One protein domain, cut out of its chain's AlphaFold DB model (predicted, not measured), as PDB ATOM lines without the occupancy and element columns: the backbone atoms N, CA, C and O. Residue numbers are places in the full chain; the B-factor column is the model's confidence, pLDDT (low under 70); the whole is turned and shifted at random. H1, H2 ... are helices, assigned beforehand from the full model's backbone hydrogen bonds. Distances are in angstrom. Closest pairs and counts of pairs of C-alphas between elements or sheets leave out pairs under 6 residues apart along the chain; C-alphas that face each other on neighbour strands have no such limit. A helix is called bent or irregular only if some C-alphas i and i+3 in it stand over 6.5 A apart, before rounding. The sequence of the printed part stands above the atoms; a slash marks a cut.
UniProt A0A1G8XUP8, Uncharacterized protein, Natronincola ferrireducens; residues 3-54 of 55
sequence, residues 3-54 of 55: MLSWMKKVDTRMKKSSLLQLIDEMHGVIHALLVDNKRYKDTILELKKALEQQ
ATOM      1  N   MET A   3     -47.070  22.247 -40.386       53.81
ATOM      2  CA  MET A   3     -45.918  22.772 -41.133       53.81
ATOM      3  C   MET A   3     -46.279  23.967 -42.039       53.81
ATOM      4  O   MET A   3     -45.518  24.923 -42.152       53.81
ATOM      5  N   LEU A   4     -47.495  23.969 -42.601       53.94
ATOM      6  CA  LEU A   4     -48.015  25.068 -43.428       53.94
ATOM      7  C   LEU A   4     -48.398  26.317 -42.613       53.94
ATOM      8  O   LEU A   4     -48.408  27.424 -43.149       53.94
ATOM      9  N   SER A   5     -48.703  26.161 -41.320       55.03
ATOM     10  CA  SER A   5     -49.038  27.285 -40.434       55.03
ATOM     11  C   SER A   5     -47.803  28.136 -40.120       55.03
ATOM     12  O   SER A   5     -47.883  29.363 -40.078       55.03
ATOM     13  N   TRP A   6     -46.632  27.501 -39.994       51.66
ATOM     14  CA  TRP A   6     -45.363  28.204 -39.789       51.66
ATOM     15  C   TRP A   6     -44.952  29.009 -41.028       51.66
ATOM     16  O   TRP A   6     -44.554  30.166 -40.912       51.66
ATOM     17  N   MET A   7     -45.170  28.455 -42.227       55.03
ATOM     18  CA  MET A   7     -44.937  29.168 -43.491       55.03
ATOM     19  C   MET A   7     -45.837  30.400 -43.658       55.03
ATOM     20  O   MET A   7     -45.395  31.391 -44.227       55.03
ATOM     21  N   LYS A   8     -47.062  30.397 -43.112       53.03
ATOM     22  CA  LYS A   8     -47.950  31.578 -43.115       53.03
ATOM     23  C   LYS A   8     -47.397  32.770 -42.318       53.03
ATOM     24  O   LYS A   8     -47.833  33.892 -42.558       53.03
ATOM     25  N   LYS A   9     -46.479  32.539 -41.369       55.03
ATOM     26  CA  LYS A   9     -45.784  33.593 -40.607       55.03
ATOM     27  C   LYS A   9     -44.545  34.139 -41.318       55.03
ATOM     28  O   LYS A   9     -44.060  35.195 -40.916       55.03
ATOM     29  N   VAL A  10     -44.035  33.443 -42.335       59.78
ATOM     30  CA  VAL A  10     -42.959  33.959 -43.181       59.78
ATOM     31  C   VAL A  10     -43.591  35.029 -44.060       59.78
ATOM     32  O   VAL A  10     -44.399  34.733 -44.933       59.78
ATOM     33  N   ASP A  11     -43.306  36.273 -43.688       57.53
ATOM     34  CA  ASP A  11     -43.847  37.525 -44.208       57.53
ATOM     35  C   ASP A  11     -44.346  37.421 -45.661       57.53
ATOM     36  O   ASP A  11     -43.584  37.114 -46.579       57.53
ATOM     37  N   THR A  12     -45.626  37.720 -45.894       61.19
ATOM     38  CA  THR A  12     -46.229  37.761 -47.238       61.19
ATOM     39  C   THR A  12     -45.564  38.788 -48.162       61.19
ATOM     40  O   THR A  12     -45.843  38.810 -49.360       61.19
ATOM     41  N   ARG A  13     -44.667  39.627 -47.627       67.00
ATOM     42  CA  ARG A  13     -43.807  40.560 -48.369       67.00
ATOM     43  C   ARG A  13     -42.539  39.916 -48.937       67.00
ATOM     44  O   ARG A  13     -41.859  40.545 -49.749       67.00
ATOM     45  N   MET A  14     -42.190  38.695 -48.529       69.69
ATOM     46  CA  MET A  14     -40.988  38.017 -49.004       69.69
ATOM     47  C   MET A  14     -41.172  37.586 -50.463       69.69
ATOM     48  O   MET A  14     -42.140  36.914 -50.824       69.69
ATOM     49  N   LYS A  15     -40.230  37.966 -51.333       81.00
ATOM     50  CA  LYS A  15     -40.248  37.523 -52.732       81.00
ATOM     51  C   LYS A  15     -40.150  35.998 -52.775       81.00
ATOM     52  O   LYS A  15     -39.355  35.407 -52.047       81.00
ATOM     53  N   LYS A  16     -40.904  35.369 -53.682       79.00
ATOM     54  CA  LYS A  16     -40.933  33.905 -53.864       79.00
ATOM     55  C   LYS A  16     -39.531  33.288 -53.975       79.00
ATOM     56  O   LYS A  16     -39.298  32.222 -53.422       79.00
ATOM     57  N   SER A  17     -38.599  33.964 -54.647       84.38
ATOM     58  CA  SER A  17     -37.201  33.527 -54.772       84.38
ATOM     59  C   SER A  17     -36.461  33.510 -53.433       84.38
ATOM     60  O   SER A  17     -35.763  32.551 -53.138       84.38
ATOM     61  N   SER A  18     -36.648  34.537 -52.605       85.06
ATOM     62  CA  SER A  18     -36.041  34.621 -51.274       85.06
ATOM     63  C   SER A  18     -36.622  33.573 -50.323       85.06
ATOM     64  O   SER A  18     -35.891  33.013 -49.515       85.06
ATOM     65  N   LEU A  19     -37.919  33.267 -50.445       84.62
ATOM     66  CA  LEU A  19     -38.543  32.181 -49.690       84.62
ATOM     67  C   LEU A  19     -37.980  30.810 -50.093       84.62
ATOM     68  O   LEU A  19     -37.693  29.997 -49.224       84.62
ATOM     69  N   LEU A  20     -37.811  30.558 -51.395       86.44
ATOM     70  CA  LEU A  20     -37.220  29.309 -51.885       86.44
ATOM     71  C   LEU A  20     -35.780  29.141 -51.396       86.44
ATOM     72  O   LEU A  20     -35.449  28.089 -50.867       86.44
ATOM     73  N   GLN A  21     -34.973  30.200 -51.468       89.44
ATOM     74  CA  GLN A  21     -33.607  30.177 -50.952       89.44
ATOM     75  C   GLN A  21     -33.566  29.864 -49.449       89.44
ATOM     76  O   GLN A  21     -32.787  29.021 -49.018       89.44
ATOM     77  N   LEU A  22     -34.441  30.491 -48.655       88.56
ATOM     78  CA  LEU A  22     -34.540  30.203 -47.225       88.56
ATOM     79  C   LEU A  22     -34.925  28.739 -46.967       88.56
ATOM     80  O   LEU A  22     -34.375  28.105 -46.069       88.56
ATOM     81  N   ILE A  23     -35.862  28.192 -47.746       89.00
ATOM     82  CA  ILE A  23     -36.259  26.782 -47.640       89.00
ATOM     83  C   ILE A  23     -35.074  25.864 -47.959       89.00
ATOM     84  O   ILE A  23     -34.856  24.905 -47.220       89.00
ATOM     85  N   ASP A  24     -34.301  26.162 -49.002       91.12
ATOM     86  CA  ASP A  24     -33.132  25.367 -49.390       91.12
ATOM     87  C   ASP A  24     -32.047  25.394 -48.302       91.12
ATOM     88  O   ASP A  24     -31.516  24.349 -47.919       91.12
ATOM     89  N   GLU A  25     -31.772  26.571 -47.734       93.50
ATOM     90  CA  GLU A  25     -30.839  26.740 -46.615       93.50
ATOM     91  C   GLU A  25     -31.306  25.962 -45.374       93.50
ATOM     92  O   GLU A  25     -30.537  25.200 -44.780       93.50
ATOM     93  N   MET A  26     -32.589  26.077 -45.012       93.00
ATOM     94  CA  MET A  26     -33.177  25.325 -43.900       93.00
ATOM     95  C   MET A  26     -33.113  23.814 -44.134       93.00
ATOM     96  O   MET A  26     -32.789  23.063 -43.214       93.00
ATOM     97  N   HIS A  27     -33.393  23.356 -45.355       94.12
ATOM     98  CA  HIS A  27     -33.298  21.947 -45.718       94.12
ATOM     99  C   HIS A  27     -31.860  21.434 -45.577       94.12
ATOM    100  O   HIS A  27     -31.648  20.354 -45.022       94.12
ATOM    101  N   GLY A  28     -30.867  22.222 -46.001       93.12
ATOM    102  CA  GLY A  28     -29.450  21.903 -45.819       93.12
ATOM    103  C   GLY A  28     -29.065  21.736 -44.348       93.12
ATOM    104  O   GLY A  28     -28.454  20.731 -43.978       93.12
ATOM    105  N   VAL A  29     -29.486  22.668 -43.487       95.94
ATOM    106  CA  VAL A  29     -29.230  22.595 -42.038       95.94
ATOM    107  C   VAL A  29     -29.903  21.373 -41.413       95.94
ATOM    108  O   VAL A  29     -29.262  20.632 -40.668       95.94
ATOM    109  N   ILE A  30     -31.175  21.119 -41.736       95.25
ATOM    110  CA  ILE A  30     -31.902  19.942 -41.237       95.25
ATOM    111  C   ILE A  30     -31.193  18.657 -41.668       95.25
ATOM    112  O   ILE A  30     -31.017  17.750 -40.855       95.25
ATOM    113  N   HIS A  31     -30.752  18.578 -42.924       96.38
ATOM    114  CA  HIS A  31     -30.041  17.412 -43.429       96.38
ATOM    115  C   HIS A  31     -28.723  17.176 -42.679       96.38
ATOM    116  O   HIS A  31     -28.477  16.057 -42.227       96.38
ATOM    117  N   ALA A  32     -27.916  18.221 -42.471       96.69
ATOM    118  CA  ALA A  32     -26.676  18.129 -41.700       96.69
ATOM    119  C   ALA A  32     -26.929  17.629 -40.266       96.69
ATOM    120  O   ALA A  32     -26.270  16.697 -39.802       96.69
ATOM    121  N   LEU A  33     -27.952  18.172 -39.597       96.94
ATOM    122  CA  LEU A  33     -28.340  17.747 -38.249       96.94
ATOM    123  C   LEU A  33     -28.794  16.283 -38.199       96.94
ATOM    124  O   LEU A  33     -28.473  15.572 -37.246       96.94
ATOM    125  N   LEU A  34     -29.527  15.808 -39.209       97.00
ATOM    126  CA  LEU A  34     -29.951  14.408 -39.293       97.00
ATOM    127  C   LEU A  34     -28.761  13.459 -39.486       97.00
ATOM    128  O   LEU A  34     -28.723  12.401 -38.852       97.00
ATOM    129  N   VAL A  35     -27.789  13.838 -40.319       97.56
ATOM    130  CA  VAL A  35     -26.557  13.064 -40.538       97.56
ATOM    131  C   VAL A  35     -25.747  12.963 -39.246       97.56
ATOM    132  O   VAL A  35     -25.369  11.859 -38.848       97.56
ATOM    133  N   ASP A  36     -25.544  14.078 -38.546       97.56
ATOM    134  CA  ASP A  36     -24.834  14.081 -37.266       97.56
ATOM    135  C   ASP A  36     -25.574  13.264 -36.197       97.56
ATOM    136  O   ASP A  36     -24.956  12.473 -35.484       97.56
ATOM    137  N   ASN A  37     -26.904  13.380 -36.113       97.69
ATOM    138  CA  ASN A  37     -27.710  12.594 -35.178       97.69
ATOM    139  C   ASN A  37     -27.558  11.087 -35.424       97.69
ATOM    140  O   ASN A  37     -27.423  10.317 -34.472       97.69
ATOM    141  N   LYS A  38     -27.552  10.673 -36.696       97.81
ATOM    142  CA  LYS A  38     -27.309   9.280 -37.072       97.81
ATOM    143  C   LYS A  38     -25.916   8.833 -36.631       97.81
ATOM    144  O   LYS A  38     -25.816   7.819 -35.947       97.81
ATOM    145  N   ARG A  39     -24.872   9.622 -36.921       97.75
ATOM    146  CA  ARG A  39     -23.496   9.326 -36.487       97.75
ATOM    147  C   ARG A  39     -23.419   9.122 -34.974       97.75
ATOM    148  O   ARG A  39     -22.871   8.126 -34.523       97.75
ATOM    149  N   TYR A  40     -24.011  10.024 -34.189       97.69
ATOM    150  CA  TYR A  40     -24.010   9.894 -32.730       97.69
ATOM    151  C   TYR A  40     -24.757   8.650 -32.241       97.69
ATOM    152  O   TYR A  40     -24.301   8.001 -31.301       97.69
ATOM    153  N   LYS A  41     -25.879   8.285 -32.871       97.81
ATOM    154  CA  LYS A  41     -26.605   7.049 -32.540       97.81
ATOM    155  C   LYS A  41     -25.774   5.801 -32.818       97.81
ATOM    156  O   LYS A  41     -25.752   4.910 -31.971       97.81
ATOM    157  N   ASP A  42     -25.085   5.764 -33.954       98.00
ATOM    158  CA  ASP A  42     -24.223   4.644 -34.330       98.00
ATOM    159  C   ASP A  42     -23.057   4.507 -33.335       98.00
ATOM    160  O   ASP A  42     -22.841   3.429 -32.785       98.00
ATOM    161  N   THR A  43     -22.399   5.614 -32.971       97.69
ATOM    162  CA  THR A  43     -21.342   5.615 -31.942       97.69
ATOM    163  C   THR A  43     -21.852   5.150 -30.575       97.69
ATOM    164  O   THR A  43     -21.197   4.355 -29.904       97.69
ATOM    165  N   ILE A  44     -23.033   5.603 -30.141       97.75
ATOM    166  CA  ILE A  44     -23.633   5.140 -28.878       97.75
ATOM    167  C   ILE A  44     -23.880   3.629 -28.921       97.75
ATOM    168  O   ILE A  44     -23.667   2.946 -27.919       97.75
ATOM    169  N   LEU A  45     -24.332   3.098 -30.058       97.44
ATOM    170  CA  LEU A  45     -24.559   1.666 -30.221       97.44
ATOM    171  C   LEU A  45     -23.251   0.870 -30.127       97.44
ATOM    172  O   LEU A  45     -23.218  -0.158 -29.455       97.44
ATOM    173  N   GLU A  46     -22.184   1.338 -30.768       96.94
ATOM    174  CA  GLU A  46     -20.856   0.716 -30.692       96.94
ATOM    175  C   GLU A  46     -20.312   0.711 -29.262       96.94
ATOM    176  O   GLU A  46     -19.883  -0.332 -28.769       96.94
ATOM    177  N   LEU A  47     -20.404   1.844 -28.562       97.00
ATOM    178  CA  LEU A  47     -19.968   1.960 -27.169       97.00
ATOM    179  C   LEU A  47     -20.760   1.038 -26.236       97.00
ATOM    180  O   LEU A  47     -20.173   0.414 -25.355       97.00
ATOM    181  N   LYS A  48     -22.078   0.913 -26.439       96.81
ATOM    182  CA  LYS A  48     -22.912  -0.022 -25.670       96.81
ATOM    183  C   LYS A  48     -22.478  -1.470 -25.874       96.81
ATOM    184  O   LYS A  48     -22.298  -2.181 -24.894       96.81
ATOM    185  N   LYS A  49     -22.240  -1.881 -27.124       96.25
ATOM    186  CA  LYS A  49     -21.743  -3.231 -27.432       96.25
ATOM    187  C   LYS A  49     -20.379  -3.496 -26.798       96.25
ATOM    188  O   LYS A  49     -20.161  -4.576 -26.265       96.25
ATOM    189  N   ALA A  50     -19.471  -2.521 -26.841       95.19
ATOM    190  CA  ALA A  50     -18.156  -2.649 -26.220       95.19
ATOM    191  C   ALA A  50     -18.256  -2.802 -24.693       95.19
ATOM    192  O   ALA A  50     -17.519  -3.594 -24.112       95.19
ATOM    193  N   LEU A  51     -19.185  -2.083 -24.053       94.44
ATOM    194  CA  LEU A  51     -19.436  -2.201 -22.617       94.44
ATOM    195  C   LEU A  51     -20.018  -3.574 -22.248       94.44
ATOM    196  O   LEU A  51     -19.562  -4.184 -21.287       94.44
ATOM    197  N   GLU A  52     -20.979  -4.075 -23.026       93.56
ATOM    198  CA  GLU A  52     -21.580  -5.405 -22.832       93.56
ATOM    199  C   GLU A  52     -20.564  -6.543 -23.003       93.56
ATOM    200  O   GLU A  52     -20.695  -7.574 -22.361       93.56
ATOM    201  N   GLN A  53     -19.538  -6.369 -23.842       86.00
ATOM    202  CA  GLN A  53     -18.467  -7.359 -24.029       86.00
ATOM    203  C   GLN A  53     -17.421  -7.366 -22.904       86.00
ATOM    204  O   GLN A  53     -16.611  -8.288 -22.838       86.00
ATOM    205  N   GLN A  54     -17.389  -6.329 -22.062       77.44
ATOM    206  CA  GLN A  54     -16.457  -6.210 -20.933       77.44
ATOM    207  C   GLN A  54     -17.060  -6.662 -19.592       77.44
ATOM    208  O   GLN A  54     -16.333  -6.700 -18.598       77.44
TER     209      GLN A  54
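What this domain is: This is residues 3 to 54 of the 55 residues of an uncharacterized protein of Natronincola ferrireducens (UniProt A0A1G8XUP8). A single long helix, H2, makes nearly the whole length of this rod. Beside the first residues of H2, a loop, residues 8 to 15, folds back to a short helix, H1, which is held off from H2 across a gap. The printed part has 52 residues with two named helices, H1 then H2, and no named strand; the class is all helix. The whole is extended, with a radius of gyration of the C-alphas of 18.9 A, and the C-alphas span 61 by 19 by 9 A.

Where its parts are: H1 is residues 3 to 7, beginning at C-alpha 3 at (-45.918, 22.772, -41.133). After it come residues 8 to 15, and then H2, residues 16 to 52, which is 53.7 A from first to last C-alpha. H2 begins at C-alpha 16 at (-40.933, 33.905, -53.864) and ends at C-alpha 52 at (-21.580, -5.405, -22.832). H2 is not bent.

How they stand to each other: H1 and H2 are apart, with no C-alpha of the one within 8 A of the other. The link between them has 8 residues and is short, not tight. In H2 every O i to N i+4 pair is within hydrogen-bond range. In H1 0 of 1 such pairs is within range, and 0 of 2 O i to N i+3 pairs. Residues 24 to 54, of which 24 to 52 belong to H2, stand free, and so do residues 12 to 18, of which 16 to 18 belong to H2.

The domain as a whole: The two C-alphas farthest apart are those of Arg 13 and Gln 54, at 60.7 A, and the C-alphas of Met 3 and Gln 54 are 46.0 A apart. The printed part has no cut and no long link between its helices. The mean pLDDT of the printed part is 84.8; it is 94 in H2 and 54 in H1. Residues 3 to 14 are under 70, where the model's confidence is low.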